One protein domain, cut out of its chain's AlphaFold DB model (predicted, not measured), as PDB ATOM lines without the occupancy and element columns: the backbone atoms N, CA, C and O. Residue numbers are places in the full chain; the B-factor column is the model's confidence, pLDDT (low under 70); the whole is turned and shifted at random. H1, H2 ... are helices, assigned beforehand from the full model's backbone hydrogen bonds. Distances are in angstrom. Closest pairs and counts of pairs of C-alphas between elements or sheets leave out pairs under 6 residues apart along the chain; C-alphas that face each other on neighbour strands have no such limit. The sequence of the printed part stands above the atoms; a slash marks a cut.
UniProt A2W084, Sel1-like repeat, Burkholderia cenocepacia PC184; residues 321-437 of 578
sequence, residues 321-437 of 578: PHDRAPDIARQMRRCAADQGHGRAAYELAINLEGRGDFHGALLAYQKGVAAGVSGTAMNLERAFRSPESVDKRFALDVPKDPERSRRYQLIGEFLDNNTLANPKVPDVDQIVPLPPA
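This is residues 321 to 437 of the 578 residues of the protein "Sel1-like repeat" of Burkholderia cenocepacia PC184 (UniProt A2W084). Two helical hairpins, H4 with H5 and H2 with H3, pack on each other through H4 and H3; H1 slants off one end of the second, and short H6 sits by the end of H3. The printed part has 117 residues, with six named helices, H1 to H6, and no named strand: all helix. It is compact, radius of gyration of the C-alphas 13.8 A, spanning 41 by 36 by 24 A.

H5, residues 402 to 417, and H4, residues 374 to 385, form a hairpin; their closest C-alphas, of Ser 405 and Glu 381, are 4.2 A apart. H4 touches the hub H3, residues 358 to 370, at a steep tilt of 46 degrees, closest C-alphas Thr 376 and Tyr 365, 5.2 A. H2, residues 342 to 353, forms a hairpin with H3, closest C-alphas Ala 349 and Ala 361, 4.1 A. H1, residues 326 to 338, touches H2, closest C-alphas Ala 337 and Ala 345, 4.5 A. H6, residues 428 to 431, only just touches H3, with 3 pairs of C-alphas within 8 A, closest Val 428 and Ala 370. Every O i to N i+4 pair is within hydrogen-bond range in H1 to H5; H6 is too short for one.

H5 runs 22.2 A; H1 begins at C-alpha 326 (24.906, -31.125, -51.972), and H6 ends at C-alpha 431 (25.893, -52.425, -26.403).

The printed part has no cut. The link H4 to H5 is long; residues 387 to 394 are under 70 in pLDDT.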
ATOM      1  N   PRO A 321      27.849 -33.672 -55.692       93.31
ATOM      2  CA  PRO A 321      28.791 -32.682 -56.205       93.31
ATOM      3  C   PRO A 321      28.424 -31.243 -55.812       93.31
ATOM      4  O   PRO A 321      27.254 -30.859 -55.785       93.31
ATOM      5  N   HIS A 322      29.445 -30.446 -55.489       86.81
ATOM      6  CA  HIS A 322      29.303 -29.095 -54.931       86.81
ATOM      7  C   HIS A 322      28.565 -28.107 -55.854       86.81
ATOM      8  O   HIS A 322      27.945 -27.164 -55.374       86.81
ATOM      9  N   ASP A 323      28.621 -28.350 -57.162       88.00
ATOM     10  CA  ASP A 323      27.995 -27.600 -58.251       88.00
ATOM     11  C   ASP A 323      26.532 -28.008 -58.525       88.00
ATOM     12  O   ASP A 323      25.878 -27.410 -59.379       88.00
ATOM     13  N   ARG A 324      26.004 -29.013 -57.809       89.06
ATOM     14  CA  ARG A 324      24.647 -29.557 -57.996       89.06
ATOM     15  C   ARG A 324      23.711 -29.190 -56.845       89.06
ATOM     16  O   ARG A 324      23.192 -28.078 -56.798       89.06
ATOM     17  N   ALA A 325      23.451 -30.124 -55.929       93.12
ATOM     18  CA  ALA A 325      22.552 -29.921 -54.793       93.12
ATOM     19  C   ALA A 325      23.052 -30.691 -53.554       93.12
ATOM     20  O   ALA A 325      22.342 -31.556 -53.027       93.12
ATOM     21  N   PRO A 326      24.264 -30.375 -53.053       93.50
ATOM     22  CA  PRO A 326      24.906 -31.125 -51.972       93.50
ATOM     23  C   PRO A 326      24.100 -31.099 -50.666       93.50
ATOM     24  O   PRO A 326      24.268 -31.966 -49.811       93.50
ATOM     25  N   ASP A 327      23.220 -30.116 -50.491       94.25
ATOM     26  CA  ASP A 327      22.350 -29.965 -49.324       94.25
ATOM     27  C   ASP A 327      21.186 -30.962 -49.353       94.25
ATOM     28  O   ASP A 327      20.918 -31.632 -48.356       94.25
ATOM     29  N   ILE A 328      20.583 -31.146 -50.528       95.50
ATOM     30  CA  ILE A 328      19.531 -32.138 -50.777       95.50
ATOM     31  C   ILE A 328      20.126 -33.552 -50.714       95.50
ATOM     32  O   ILE A 328      19.542 -34.443 -50.103       95.50
ATOM     33  N   ALA A 329      21.349 -33.744 -51.222       96.81
ATOM     34  CA  ALA A 329      22.085 -34.998 -51.068       96.81
ATOM     35  C   ALA A 329      22.296 -35.392 -49.590       96.81
ATOM     36  O   ALA A 329      22.151 -36.562 -49.239       96.81
ATOM     37  N   ARG A 330      22.599 -34.433 -48.698       97.44
ATOM     38  CA  ARG A 330      22.699 -34.703 -47.248       97.44
ATOM     39  C   ARG A 330      21.352 -35.093 -46.639       97.44
ATOM     40  O   ARG A 330      21.315 -36.012 -45.827       97.44
ATOM     41  N   GLN A 331      20.260 -34.435 -47.036       97.56
ATOM     42  CA  GLN A 331      18.905 -34.773 -46.576       97.56
ATOM     43  C   GLN A 331      18.500 -36.192 -47.007       97.56
ATOM     44  O   GLN A 331      18.043 -36.975 -46.177       97.56
ATOM     45  N   MET A 332      18.738 -36.550 -48.271       98.31
ATOM     46  CA  MET A 332      18.480 -37.891 -48.805       98.31
ATOM     47  C   MET A 332      19.342 -38.966 -48.130       98.31
ATOM     48  O   MET A 332      18.802 -39.979 -47.691       98.31
ATOM     49  N   ARG A 333      20.658 -38.740 -47.961       98.56
ATOM     50  CA  ARG A 333      21.525 -39.672 -47.213       98.56
ATOM     51  C   ARG A 333      21.069 -39.853 -45.765       98.56
ATOM     52  O   ARG A 333      21.147 -40.966 -45.261       98.56
ATOM     53  N   ARG A 334      20.590 -38.792 -45.104       98.62
ATOM     54  CA  ARG A 334      20.039 -38.877 -43.743       98.62
ATOM     55  C   ARG A 334      18.764 -39.717 -43.710       98.62
ATOM     56  O   ARG A 334      18.731 -40.676 -42.956       98.62
ATOM     57  N   CYS A 335      17.812 -39.464 -44.606       98.50
ATOM     58  CA  CYS A 335      16.592 -40.268 -44.718       98.50
ATOM     59  C   CYS A 335      16.878 -41.762 -44.993       98.50
ATOM     60  O   CYS A 335      16.296 -42.638 -44.359       98.50
ATOM     61  N   ALA A 336      17.842 -42.076 -45.866       98.69
ATOM     62  CA  ALA A 336      18.256 -43.457 -46.119       98.69
ATOM     63  C   ALA A 336      18.965 -44.085 -44.899       98.69
ATOM     64  O   ALA A 336      18.706 -45.236 -44.542       98.69
ATOM     65  N   ALA A 337      19.843 -43.335 -44.225       98.44
ATOM     66  CA  ALA A 337      20.534 -43.779 -43.013       98.44
ATOM     67  C   ALA A 337      19.569 -44.039 -41.842       98.44
ATOM     68  O   ALA A 337      19.766 -44.997 -41.096       98.44
ATOM     69  N   ASP A 338      18.519 -43.228 -41.710       97.88
ATOM     70  CA  ASP A 338      17.464 -43.369 -40.699       97.88
ATOM     71  C   ASP A 338      16.635 -44.651 -40.914       97.88
ATOM     72  O   ASP A 338      16.151 -45.248 -39.956       97.88
ATOM     73  N   GLN A 339      16.574 -45.140 -42.158       97.44
ATOM     74  CA  GLN A 339      15.998 -46.435 -42.543       97.44
ATOM     75  C   GLN A 339      17.003 -47.608 -42.482       97.44
ATOM     76  O   GLN A 339      16.692 -48.729 -42.887       97.44
ATOM     77  N   GLY A 340      18.223 -47.382 -41.977       96.75
ATOM     78  CA  GLY A 340      19.243 -48.420 -41.803       96.75
ATOM     79  C   GLY A 340      20.066 -48.747 -43.055       96.75
ATOM     80  O   GLY A 340      20.628 -49.843 -43.142       96.75
ATOM     81  N   HIS A 341      20.162 -47.831 -44.026       98.12
ATOM     82  CA  HIS A 341      21.025 -47.992 -45.199       98.12
ATOM     83  C   HIS A 341      22.482 -47.594 -44.889       98.12
ATOM     84  O   HIS A 341      22.857 -46.416 -44.871       98.12
ATOM     85  N   GLY A 342      23.343 -48.596 -44.701       97.00
ATOM     86  CA  GLY A 342      24.692 -48.422 -44.151       97.00
ATOM     87  C   GLY A 342      25.639 -47.495 -44.925       97.00
ATOM     88  O   GLY A 342      26.302 -46.663 -44.308       97.00
ATOM     89  N   ARG A 343      25.706 -47.575 -46.266       96.75
ATOM     90  CA  ARG A 343      26.616 -46.696 -47.041       96.75
ATOM     91  C   ARG A 343      26.208 -45.226 -46.956       96.75
ATOM     92  O   ARG A 343      27.053 -44.374 -46.718       96.75
ATOM     93  N   ALA A 344      24.911 -44.941 -47.069       98.50
ATOM     94  CA  ALA A 344      24.340 -43.614 -46.831       98.50
ATOM     95  C   ALA A 344      24.710 -43.058 -45.448       98.50
ATOM     96  O   ALA A 344      25.107 -41.900 -45.359       98.50
ATOM     97  N   ALA A 345      24.645 -43.886 -44.398       98.56
ATOM     98  CA  ALA A 345      25.059 -43.504 -43.049       98.56
ATOM     99  C   ALA A 345      26.565 -43.177 -42.970       98.56
ATOM    100  O   ALA A 345      26.939 -42.139 -42.429       98.56
ATOM    101  N   TYR A 346      27.422 -44.001 -43.582       97.75
ATOM    102  CA  TYR A 346      28.873 -43.776 -43.636       97.75
ATOM    103  C   TYR A 346      29.261 -42.512 -44.425       97.75
ATOM    104  O   TYR A 346      30.015 -41.675 -43.931       97.75
ATOM    105  N   GLU A 347      28.710 -42.326 -45.626       97.75
ATOM    106  CA  GLU A 347      28.972 -41.138 -46.445       97.75
ATOM    107  C   GLU A 347      28.398 -39.859 -45.824       97.75
ATOM    108  O   GLU A 347      28.984 -38.785 -45.967       97.75
ATOM    109  N   LEU A 348      27.263 -39.955 -45.121       98.31
ATOM    110  CA  LEU A 348      26.736 -38.858 -44.317       98.31
ATOM    111  C   LEU A 348      27.709 -38.504 -43.192       98.31
ATOM    112  O   LEU A 348      28.006 -37.327 -43.017       98.31
ATOM    113  N   ALA A 349      28.227 -39.496 -42.466       97.38
ATOM    114  CA  ALA A 349      29.139 -39.272 -41.351       97.38
ATOM    115  C   ALA A 349      30.420 -38.543 -41.784       97.38
ATOM    116  O   ALA A 349      30.717 -37.476 -41.248       97.38
ATOM    117  N   ILE A 350      31.094 -39.033 -42.832       94.62
ATOM    118  CA  ILE A 350      32.274 -38.377 -43.430       94.62
ATOM    119  C   ILE A 350      31.946 -36.944 -43.869       94.62
ATOM    120  O   ILE A 350      32.741 -36.022 -43.682       94.62
ATOM    121  N   ASN A 351      30.775 -36.735 -44.473       95.19
ATOM    122  CA  ASN A 351      30.388 -35.423 -44.971       95.19
ATOM    123  C   ASN A 351      30.088 -34.414 -43.847       95.19
ATOM    124  O   ASN A 351      30.383 -33.231 -44.004       95.19
ATOM    125  N   LEU A 352      29.523 -34.867 -42.725       95.69
ATOM    126  CA  LEU A 352      29.281 -34.038 -41.542       95.69
ATOM    127  C   LEU A 352      30.588 -33.732 -40.800       95.69
ATOM    128  O   LEU A 352      30.837 -32.574 -40.467       95.69
ATOM    129  N   GLU A 353      31.469 -34.723 -40.654       92.25
ATOM    130  CA  GLU A 353      32.810 -34.568 -40.076       92.25
ATOM    131  C   GLU A 353      33.648 -33.552 -40.865       92.25
ATOM    132  O   GLU A 353      34.171 -32.596 -40.293       92.25
ATOM    133  N   GLY A 354      33.673 -33.658 -42.199       90.75
ATOM    134  CA  GLY A 354      34.332 -32.684 -43.080       90.75
ATOM    135  C   GLY A 354      33.730 -31.268 -43.046       90.75
ATOM    136  O   GLY A 354      34.331 -30.336 -43.578       90.75
ATOM    137  N   ARG A 355      32.559 -31.091 -42.420       91.50
ATOM    138  CA  ARG A 355      31.907 -29.794 -42.166       91.50
ATOM    139  C   ARG A 355      32.026 -29.326 -40.709       91.50
ATOM    140  O   ARG A 355      31.524 -28.248 -40.402       91.50
ATOM    141  N   GLY A 356      32.659 -30.107 -39.831       91.06
ATOM    142  CA  GLY A 356      32.757 -29.832 -38.394       91.06
ATOM    143  C   GLY A 356      31.496 -30.156 -37.580       91.06
ATOM    144  O   GLY A 356      31.439 -29.816 -36.403       91.06
ATOM    145  N   ASP A 357      30.489 -30.821 -38.162       93.75
ATOM    146  CA  ASP A 357      29.336 -31.354 -37.416       93.75
ATOM    147  C   ASP A 357      29.699 -32.725 -36.826       93.75
ATOM    148  O   ASP A 357      29.248 -33.777 -37.284       93.75
ATOM    149  N   PHE A 358      30.583 -32.715 -35.825       92.06
ATOM    150  CA  PHE A 358      31.095 -33.933 -35.196       92.06
ATOM    151  C   PHE A 358      30.007 -34.724 -34.460       92.06
ATOM    152  O   PHE A 358      30.006 -35.953 -34.509       92.06
ATOM    153  N   HIS A 359      29.032 -34.044 -33.850       93.00
ATOM    154  CA  HIS A 359      27.895 -34.700 -33.203       93.00
ATOM    155  C   HIS A 359      26.989 -35.404 -34.228       93.00
ATOM    156  O   HIS A 359      26.639 -36.574 -34.054       93.00
ATOM    157  N   GLY A 360      26.655 -34.735 -35.336       95.88
ATOM    158  CA  GLY A 360      25.916 -35.343 -36.439       95.88
ATOM    159  C   GLY A 360      26.683 -36.490 -37.105       95.88
ATOM    160  O   GLY A 360      26.070 -37.495 -37.470       95.88
ATOM    161  N   ALA A 361      28.010 -36.378 -37.221       96.38
ATOM    162  CA  ALA A 361      28.871 -37.448 -37.711       96.38
ATOM    163  C   ALA A 361      28.871 -38.666 -36.773       96.38
ATOM    164  O   ALA A 361      28.691 -39.785 -37.244       96.38
ATOM    165  N   LEU A 362      28.979 -38.459 -35.456       95.81
ATOM    166  CA  LEU A 362      28.916 -39.514 -34.437       95.81
ATOM    167  C   LEU A 362      27.603 -40.315 -34.527       95.81
ATOM    168  O   LEU A 362      27.625 -41.546 -34.574       95.81
ATOM    169  N   LEU A 363      26.465 -39.618 -34.636       97.31
ATOM    170  CA  LEU A 363      25.142 -40.228 -34.836       97.31
ATOM    171  C   LEU A 363      25.043 -41.005 -36.160       97.31
ATOM    172  O   LEU A 363      24.432 -42.073 -36.214       97.31
ATOM    173  N   ALA A 364      25.627 -40.479 -37.239       98.31
ATOM    174  CA  ALA A 364      25.618 -41.127 -38.547       98.31
ATOM    175  C   ALA A 364      26.535 -42.364 -38.591       98.31
ATOM    176  O   ALA A 364      26.137 -43.392 -39.140       98.31
ATOM    177  N   TYR A 365      27.705 -42.325 -37.946       98.06
ATOM    178  CA  TYR A 365      28.554 -43.506 -37.779       98.06
ATOM    179  C   TYR A 365      27.843 -44.588 -36.952       98.06
ATOM    180  O   TYR A 365      27.848 -45.741 -37.372       98.06
ATOM    181  N   GLN A 366      27.158 -44.244 -35.851       98.31
ATOM    182  CA  GLN A 366      26.397 -45.215 -35.041       98.31
ATOM    183  C   GLN A 366      25.310 -45.927 -35.867       98.31
ATOM    184  O   GLN A 366      25.174 -47.147 -35.793       98.31
ATOM    185  N   LYS A 367      24.593 -45.193 -36.732       98.56
ATOM    186  CA  LYS A 367      23.637 -45.776 -37.697       98.56
ATOM    187  C   LYS A 367      24.319 -46.686 -38.718       98.56
ATOM    188  O   LYS A 367      23.770 -47.723 -39.080       98.56
ATOM    189  N   GLY A 368      25.531 -46.337 -39.145       98.25
ATOM    190  CA  GLY A 368      26.381 -47.198 -39.964       98.25
ATOM    191  C   GLY A 368      26.732 -48.523 -39.280       98.25
ATOM    192  O   GLY A 368      26.658 -49.571 -39.924       98.25
ATOM    193  N   VAL A 369      27.028 -48.492 -37.974       98.31
ATOM    194  CA  VAL A 369      27.310 -49.696 -37.177       98.31
ATOM    195  C   VAL A 369      26.055 -50.552 -37.055       98.31
ATOM    196  O   VAL A 369      26.108 -51.748 -37.344       98.31
ATOM    197  N   ALA A 370      24.912 -49.939 -36.732       98.00
ATOM    198  CA  ALA A 370      23.627 -50.635 -36.677       98.00
ATOM    199  C   ALA A 370      23.284 -51.334 -38.004       98.00
ATOM    200  O   ALA A 370      22.806 -52.470 -38.026       98.00
ATOM    201  N   ALA A 371      23.593 -50.673 -39.122       97.19
ATOM    202  CA  ALA A 371      23.402 -51.180 -40.474       97.19
ATOM    203  C   ALA A 371      24.434 -52.233 -40.930       97.19
ATOM    204  O   ALA A 371      24.262 -52.778 -42.020       97.19
ATOM    205  N   GLY A 372      25.470 -52.530 -40.134       96.12
ATOM    206  CA  GLY A 372      26.459 -53.580 -40.417       96.12
ATOM    207  C   GLY A 372      27.753 -53.130 -41.108       96.12
ATOM    208  O   GLY A 372      28.515 -53.966 -41.586       96.12
ATOM    209  N   VAL A 373      28.042 -51.827 -41.190       96.69
ATOM    210  CA  VAL A 373      29.236 -51.319 -41.897       96.69
ATOM    211  C   VAL A 373      30.451 -51.297 -40.967       96.69
ATOM    212  O   VAL A 373      30.636 -50.339 -40.215       96.69
ATOM    213  N   SER A 374      31.329 -52.303 -41.048       95.31
ATOM    214  CA  SER A 374      32.507 -52.434 -40.165       95.31
ATOM    215  C   SER A 374      33.422 -51.201 -40.152       95.31
ATOM    216  O   SER A 374      33.881 -50.780 -39.091       95.31
ATOM    217  N   GLY A 375      33.593 -50.529 -41.296       94.19
ATOM    218  CA  GLY A 375      34.337 -49.266 -41.384       94.19
ATOM    219  C   GLY A 375      33.807 -48.162 -40.456       94.19
ATOM    220  O   GLY A 375      34.591 -47.404 -39.894       94.19
ATOM    221  N   THR A 376      32.496 -48.101 -40.210       96.75
ATOM    222  CA  THR A 376      31.916 -47.113 -39.278       96.75
ATOM    223  C   THR A 376      32.219 -47.456 -37.817       96.75
ATOM    224  O   THR A 376      32.489 -46.552 -37.028       96.75
ATOM    225  N   ALA A 377      32.285 -48.749 -37.477       97.25
ATOM    226  CA  ALA A 377      32.726 -49.204 -36.161       97.25
ATOM    227  C   ALA A 377      34.205 -48.857 -35.946       97.25
ATOM    228  O   ALA A 377      34.554 -48.319 -34.902       97.25
ATOM    229  N   MET A 378      35.058 -49.047 -36.961       94.06
ATOM    230  CA  MET A 378      36.467 -48.636 -36.918       94.06
ATOM    231  C   MET A 378      36.644 -47.115 -36.731       94.06
ATOM    232  O   MET A 378      37.553 -46.691 -36.017       94.06
ATOM    233  N   ASN A 379      35.798 -46.277 -37.340       94.06
ATOM    234  CA  ASN A 379      35.869 -44.824 -37.138       94.06
ATOM    235  C   ASN A 379      35.513 -44.433 -35.691       94.06
ATOM    236  O   ASN A 379      36.243 -43.654 -35.077       94.06
ATOM    237  N   LEU A 380      34.456 -45.018 -35.113       95.31
ATOM    238  CA  LEU A 380      34.073 -44.782 -33.711       95.31
ATOM    239  C   LEU A 380      35.104 -45.341 -32.722       95.31
ATOM    240  O   LEU A 380      35.473 -44.665 -31.764       95.31
ATOM    241  N   GLU A 381      35.619 -46.541 -32.985       95.12
ATOM    242  CA  GLU A 381      36.711 -47.175 -32.243       95.12
ATOM    243  C   GLU A 381      37.891 -46.206 -32.081       95.12
ATOM    244  O   GLU A 381      38.314 -45.918 -30.958       95.12
ATOM    245  N   ARG A 382      38.365 -45.637 -33.198       91.56
ATOM    246  CA  ARG A 382      39.482 -44.683 -33.228       91.56
ATOM    247  C   ARG A 382      39.170 -43.384 -32.493       91.56
ATOM    248  O   ARG A 382      40.018 -42.930 -31.722       91.56
ATOM    249  N   ALA A 383      37.975 -42.825 -32.691       91.25
ATOM    250  CA  ALA A 383      37.543 -41.594 -32.032       91.25
ATOM    251  C   ALA A 383      37.586 -41.725 -30.496       91.25
ATOM    252  O   ALA A 383      38.123 -40.854 -29.812       91.25
ATOM    253  N   PHE A 384      37.115 -42.852 -29.946       92.31
ATOM    254  CA  PHE A 384      37.148 -43.105 -28.500       92.31
ATOM    255  C   PHE A 384      38.520 -43.565 -27.967       92.31
ATOM    256  O   PHE A 384      38.807 -43.369 -26.782       92.31
ATOM    257  N   ARG A 385      39.396 -44.140 -28.810       88.56
ATOM    258  CA  ARG A 385      40.733 -44.627 -28.408       88.56
ATOM    259  C   ARG A 385      41.659 -43.495 -27.954       88.56
ATOM    260  O   ARG A 385      42.362 -43.634 -26.949       88.56
ATOM    261  N   SER A 386      41.712 -42.403 -28.718       70.25
ATOM    262  CA  SER A 386      42.597 -41.263 -28.452       70.25
ATOM    263  C   SER A 386      42.097 -39.996 -29.160       70.25
ATOM    264  O   SER A 386      42.433 -39.800 -30.327       70.25
ATOM    265  N   PRO A 387      41.374 -39.095 -28.470       59.16
ATOM    266  CA  PRO A 387      40.882 -37.842 -29.058       59.16
ATOM    267  C   PRO A 387      42.012 -36.941 -29.581       59.16
ATOM    268  O   PRO A 387      41.864 -36.255 -30.584       59.16
ATOM    269  N   GLU A 388      43.183 -37.009 -28.941       55.34
ATOM    270  CA  GLU A 388      44.409 -36.284 -29.309       55.34
ATOM    271  C   GLU A 388      45.188 -36.935 -30.471       55.34
ATOM    272  O   GLU A 388      46.378 -36.666 -30.646       55.34
ATOM    273  N   SER A 389      44.584 -37.853 -31.239       52.66
ATOM    274  CA  SER A 389      45.321 -38.542 -32.304       52.66
ATOM    275  C   SER A 389      45.875 -37.548 -33.334       52.66
ATOM    276  O   SER A 389      45.211 -36.590 -33.732       52.66
ATOM    277  N   VAL A 390      47.100 -37.808 -33.800       50.84
ATOM    278  CA  VAL A 390      47.819 -36.966 -34.777       50.84
ATOM    279  C   VAL A 390      47.042 -36.827 -36.099       50.84
ATOM    280  O   VAL A 390      47.257 -35.883 -36.860       50.84
ATOM    281  N   ASP A 391      46.108 -37.744 -36.363       58.84
ATOM    282  CA  ASP A 391      45.219 -37.708 -37.513       58.84
ATOM    283  C   ASP A 391      43.890 -37.013 -37.172       58.84
ATOM    284  O   ASP A 391      42.929 -37.629 -36.708       58.84
ATOM    285  N   LYS A 392      43.819 -35.708 -37.459       61.59
ATOM    286  CA  LYS A 392      42.616 -34.877 -37.257       61.59
ATOM    287  C   LYS A 392      41.366 -35.378 -38.007       61.59
ATOM    288  O   LYS A 392      40.284 -34.864 -37.750       61.59
ATOM    289  N   ARG A 393      41.494 -36.355 -38.916       60.22
ATOM    290  CA  ARG A 393      40.403 -36.961 -39.710       60.22
ATOM    291  C   ARG A 393      39.533 -37.981 -38.951       60.22
ATOM    292  O   ARG A 393      38.759 -38.673 -39.597       60.22
ATOM    293  N   PHE A 394      39.723 -38.128 -37.637       63.06
ATOM    294  CA  PHE A 394      38.882 -38.964 -36.762       63.06
ATOM    295  C   PHE A 394      38.492 -38.242 -35.456       63.06
ATOM    296  O   PHE A 394      38.076 -38.872 -34.481       63.06
ATOM    297  N   ALA A 395      38.690 -36.921 -35.391       70.00
ATOM    298  CA  ALA A 395      38.496 -36.126 -34.183       70.00
ATOM    299  C   ALA A 395      37.020 -35.723 -34.016       70.00
ATOM    300  O   ALA A 395      36.652 -34.576 -34.247       70.00
ATOM    301  N   LEU A 396      36.175 -36.664 -33.583       84.25
ATOM    302  CA  LEU A 396      34.728 -36.452 -33.391       84.25
ATOM    303  C   LEU A 396      34.347 -35.697 -32.098       84.25
ATOM    304  O   LEU A 396      33.226 -35.841 -31.620       84.25
ATOM    305  N   ASP A 397      35.274 -34.925 -31.521       82.00
ATOM    306  CA  ASP A 397      35.102 -34.158 -30.270       82.00
ATOM    307  C   ASP A 397      34.494 -34.970 -29.101       82.00
ATOM    308  O   ASP A 397      33.695 -34.491 -28.298       82.00
ATOM    309  N   VAL A 398      34.863 -36.254 -29.018       87.88
ATOM    310  CA  VAL A 398      34.447 -37.167 -27.943       87.88
ATOM    311  C   VAL A 398      35.551 -37.335 -26.897       87.88
ATOM    312  O   VAL A 398      36.732 -37.357 -27.248       87.88
ATOM    313  N   PRO A 399      35.211 -37.500 -25.604       86.88
ATOM    314  CA  PRO A 399      36.196 -37.826 -24.582       86.88
ATOM    315  C   PRO A 399      36.771 -39.232 -24.799       86.88
ATOM    316  O   PRO A 399      36.101 -40.128 -25.314       86.88
ATOM    317  N   LYS A 400      38.012 -39.439 -24.348       90.12
ATOM    318  CA  LYS A 400      38.679 -40.746 -24.399       90.12
ATOM    319  C   LYS A 400      37.906 -41.764 -23.562       90.12
ATOM    320  O   LYS A 400      37.762 -41.582 -22.355       90.12
ATOM    321  N   ASP A 401      37.494 -42.863 -24.181       93.38
ATOM    322  CA  ASP A 401      36.767 -43.948 -23.520       93.38
ATOM    323  C   ASP A 401      37.292 -45.306 -24.033       93.38
ATOM    324  O   ASP A 401      36.877 -45.794 -25.090       93.38
ATOM    325  N   PRO A 402      38.250 -45.922 -23.310       93.69
ATOM    326  CA  PRO A 402      38.870 -47.174 -23.734       93.69
ATOM    327  C   PRO A 402      37.901 -48.359 -23.834       93.69
ATOM    328  O   PRO A 402      38.133 -49.247 -24.650       93.69
ATOM    329  N   GLU A 403      36.822 -48.391 -23.046       95.62
ATOM    330  CA  GLU A 403      35.843 -49.485 -23.111       95.62
ATOM    331  C   GLU A 403      34.872 -49.281 -24.284       95.62
ATOM    332  O   GLU A 403      34.540 -50.254 -24.957       95.62
ATOM    333  N   ARG A 404      34.493 -48.039 -24.632       96.50
ATOM    334  CA  ARG A 404      33.797 -47.764 -25.909       96.50
ATOM    335  C   ARG A 404      34.631 -48.176 -27.106       96.50
ATOM    336  O   ARG A 404      34.131 -48.901 -27.960       96.50
ATOM    337  N   SER A 405      35.895 -47.745 -27.146       95.50
ATOM    338  CA  SER A 405      36.851 -48.142 -28.185       95.50
ATOM    339  C   SER A 405      36.917 -49.670 -28.289       95.50
ATOM    340  O   SER A 405      36.637 -50.218 -29.353       95.50
ATOM    341  N   ARG A 406      37.121 -50.378 -27.170       96.62
ATOM    342  CA  ARG A 406      37.113 -51.849 -27.129       96.62
ATOM    343  C   ARG A 406      35.810 -52.472 -27.649       96.62
ATOM    344  O   ARG A 406      35.874 -53.440 -28.402       96.62
ATOM    345  N   ARG A 407      34.631 -51.960 -27.279       98.00
ATOM    346  CA  ARG A 407      33.351 -52.514 -27.764       98.00
ATOM    347  C   ARG A 407      33.150 -52.279 -29.263       98.00
ATOM    348  O   ARG A 407      32.745 -53.208 -29.953       98.00
ATOM    349  N   TYR A 408      33.495 -51.102 -29.792       97.81
ATOM    350  CA  TYR A 408      33.463 -50.863 -31.242       97.81
ATOM    351  C   TYR A 408      34.482 -51.711 -32.007       97.81
ATOM    352  O   TYR A 408      34.166 -52.171 -33.102       97.81
ATOM    353  N   GLN A 409      35.660 -51.980 -31.432       97.06
ATOM    354  CA  GLN A 409      36.614 -52.935 -32.000       97.06
ATOM    355  C   GLN A 409      35.982 -54.331 -32.124       97.06
ATOM    356  O   GLN A 409      35.988 -54.900 -33.210       97.06
ATOM    357  N   LEU A 410      35.380 -54.849 -31.046       97.50
ATOM    358  CA  LEU A 410      34.723 -56.164 -31.045       97.50
ATOM    359  C   LEU A 410      33.544 -56.234 -32.031       97.50
ATOM    360  O   LEU A 410      33.368 -57.251 -32.698       97.50
ATOM    361  N   ILE A 411      32.767 -55.154 -32.171       97.75
ATOM    362  CA  ILE A 411      31.720 -55.052 -33.198       97.75
ATOM    363  C   ILE A 411      32.330 -55.090 -34.607       97.75
ATOM    364  O   ILE A 411      31.839 -55.823 -35.461       97.75
ATOM    365  N   GLY A 412      33.405 -54.337 -34.861       97.06
ATOM    366  CA  GLY A 412      34.108 -54.346 -36.148       97.06
ATOM    367  C   GLY A 412      34.640 -55.736 -36.511       97.06
ATOM    368  O   GLY A 412      34.365 -56.227 -37.603       97.06
ATOM    369  N   GLU A 413      35.306 -56.402 -35.565       96.44
ATOM    370  CA  GLU A 413      35.797 -57.778 -35.711       96.44
ATOM    371  C   GLU A 413      34.655 -58.771 -35.984       96.44
ATOM    372  O   GLU A 413      34.779 -59.624 -36.862       96.44
ATOM    373  N   PHE A 414      33.522 -58.655 -35.285       95.25
ATOM    374  CA  PHE A 414      32.330 -59.469 -35.543       95.25
ATOM    375  C   PHE A 414      31.782 -59.264 -36.964       95.25
ATOM    376  O   PHE A 414      31.517 -60.250 -37.659       95.25
ATOM    377  N   LEU A 415      31.644 -58.008 -37.403       95.44
ATOM    378  CA  LEU A 415      31.145 -57.657 -38.733       95.44
ATOM    379  C   LEU A 415      32.075 -58.181 -39.836       95.44
ATOM    380  O   LEU A 415      31.605 -58.855 -40.753       95.44
ATOM    381  N   ASP A 416      33.385 -57.949 -39.716       94.56
ATOM    382  CA  ASP A 416      34.378 -58.391 -40.701       94.56
ATOM    383  C   ASP A 416      34.430 -59.927 -40.795       94.56
ATOM    384  O   ASP A 416      34.321 -60.484 -41.894       94.56
ATOM    385  N   ASN A 417      34.490 -60.633 -39.657       91.81
ATOM    386  CA  ASN A 417      34.501 -62.103 -39.613       91.81
ATOM    387  C   ASN A 417      33.230 -62.736 -40.212       91.81
ATOM    388  O   ASN A 417      33.281 -63.857 -40.720       91.81
ATOM    389  N   ASN A 418      32.099 -62.026 -40.184       88.94
ATOM    390  CA  ASN A 418      30.812 -62.498 -40.698       88.94
ATOM    391  C   ASN A 418      30.396 -61.837 -42.028       88.94
ATOM    392  O   ASN A 418      29.261 -62.040 -42.460       88.94
ATOM    393  N   THR A 419      31.287 -61.104 -42.713       86.00
ATOM    394  CA  THR A 419      30.980 -60.293 -43.918       86.00
ATOM    395  C   THR A 419      30.091 -61.011 -44.946       86.00
ATOM    396  O   THR A 419      29.145 -60.425 -45.467       86.00
ATOM    397  N   LEU A 420      30.348 -62.297 -45.221       78.62
ATOM    398  CA  LEU A 420      29.591 -63.094 -46.203       78.62
ATOM    399  C   LEU A 420      28.103 -63.275 -45.849       78.62
ATOM    400  O   LEU A 420      27.285 -63.489 -46.741       78.62
ATOM    401  N   ALA A 421      27.749 -63.194 -44.566       81.69
ATOM    402  CA  ALA A 421      26.378 -63.301 -44.077       81.69
ATOM    403  C   ALA A 421      25.671 -61.934 -43.944       81.69
ATOM    404  O   ALA A 421      24.484 -61.906 -43.612       81.69
ATOM    405  N   ASN A 422      26.377 -60.826 -44.219       84.75
ATOM    406  CA  ASN A 422      25.909 -59.439 -44.110       84.75
ATOM    407  C   ASN A 422      25.176 -59.138 -42.775       84.75
ATOM    408  O   ASN A 422      23.977 -58.829 -42.782       84.75
ATOM    409  N   PRO A 423      25.853 -59.310 -41.619       90.94
ATOM    410  CA  PRO A 423      25.281 -59.061 -40.297       90.94
ATOM    411  C   PRO A 423      24.846 -57.605 -40.089       90.94
ATOM    412  O   PRO A 423      25.399 -56.681 -40.676       90.94
ATOM    413  N   LYS A 424      23.882 -57.410 -39.186       93.19
ATOM    414  CA  LYS A 424      23.456 -56.100 -38.668       93.19
ATOM    415  C   LYS A 424      23.573 -56.096 -37.145       93.19
ATOM    416  O   LYS A 424      23.552 -57.165 -36.540       93.19
ATOM    417  N   VAL A 425      23.654 -54.909 -36.543       96.25
ATOM    418  CA  VAL A 425      23.787 -54.718 -35.084       96.25
ATOM    419  C   VAL A 425      22.683 -53.767 -34.587       96.25
ATOM    420  O   VAL A 425      22.973 -52.662 -34.129       96.25
ATOM    421  N   PRO A 426      21.389 -54.119 -34.744       94.50
ATOM    422  CA  PRO A 426      20.277 -53.236 -34.362       94.50
ATOM    423  C   PRO A 426      20.276 -52.905 -32.858       94.50
ATOM    424  O   PRO A 426      19.739 -51.884 -32.438       94.50
ATOM    425  N   ASP A 427      20.928 -53.745 -32.062       94.69
ATOM    426  CA  ASP A 427      21.187 -53.630 -30.637       94.69
ATOM    427  C   ASP A 427      22.404 -52.750 -30.284       94.69
ATOM    428  O   ASP A 427      22.762 -52.662 -29.112       94.69
ATOM    429  N   VAL A 428      23.030 -52.040 -31.236       97.12
ATOM    430  CA  VAL A 428      24.250 -51.244 -30.973       97.12
ATOM    431  C   VAL A 428      24.085 -50.218 -29.844       97.12
ATOM    432  O   VAL A 428      25.009 -50.052 -29.054       97.12
ATOM    433  N   ASP A 429      22.918 -49.589 -29.681       96.31
ATOM    434  CA  ASP A 429      22.660 -48.664 -28.563       96.31
ATOM    435  C   ASP A 429      22.416 -49.383 -27.221       96.31
ATOM    436  O   ASP A 429      22.530 -48.777 -26.159       96.31
ATOM    437  N   GLN A 430      22.150 -50.689 -27.231       96.12
ATOM    438  CA  GLN A 430      22.134 -51.532 -26.031       96.12
ATOM    439  C   GLN A 430      23.544 -52.035 -25.667       96.12
ATOM    440  O   GLN A 430      23.781 -52.419 -24.526       96.12
ATOM    441  N   ILE A 431      24.498 -51.998 -26.607       96.50
ATOM    442  CA  ILE A 431      25.893 -52.425 -26.403       96.50
ATOM    443  C   ILE A 431      26.805 -51.220 -26.103       96.50
ATOM    444  O   ILE A 431      27.615 -51.260 -25.170       96.50
ATOM    445  N   VAL A 432      26.683 -50.138 -26.878       97.44
ATOM    446  CA  VAL A 432      27.532 -48.931 -26.856       97.44
ATOM    447  C   VAL A 432      26.691 -47.651 -27.093       97.44
ATOM    448  O   VAL A 432      26.924 -46.936 -28.068       97.44
ATOM    449  N   PRO A 433      25.725 -47.306 -26.216       97.44
ATOM    450  CA  PRO A 433      24.906 -46.093 -26.373       97.44
ATOM    451  C   PRO A 433      25.783 -44.846 -26.319       97.44
ATOM    452  O   PRO A 433      26.561 -44.711 -25.373       97.44
ATOM    453  N   LEU A 434      25.693 -43.940 -27.293       95.88
ATOM    454  CA  LEU A 434      26.583 -42.772 -27.402       95.88
ATOM    455  C   LEU A 434      26.603 -41.875 -26.134       95.88
ATOM    456  O   LEU A 434      25.622 -41.825 -25.386       95.88
ATOM    457  N   PRO A 435      27.706 -41.140 -25.866       92.38
ATOM    458  CA  PRO A 435      27.750 -40.145 -24.792       92.38
ATOM    459  C   PRO A 435      26.597 -39.126 -24.896       92.38
ATOM    460  O   PRO A 435      26.224 -38.754 -26.010       92.38
ATOM    461  N   PRO A 436      26.035 -38.641 -23.771       92.44
ATOM    462  CA  PRO A 436      26.522 -38.779 -22.395       92.44
ATOM    463  C   PRO A 436      26.056 -40.051 -21.659       92.44
ATOM    464  O   PRO A 436      26.266 -40.158 -20.450       92.44
ATOM    465  N   ALA A 437      25.415 -41.013 -22.337       95.31
ATOM    466  CA  ALA A 437      24.959 -42.241 -21.689       95.31
ATOM    467  C   ALA A 437      26.129 -43.031 -21.064       95.31
ATOM    468  O   ALA A 437      27.248 -43.050 -21.585       95.31
TER     469      ALA A 437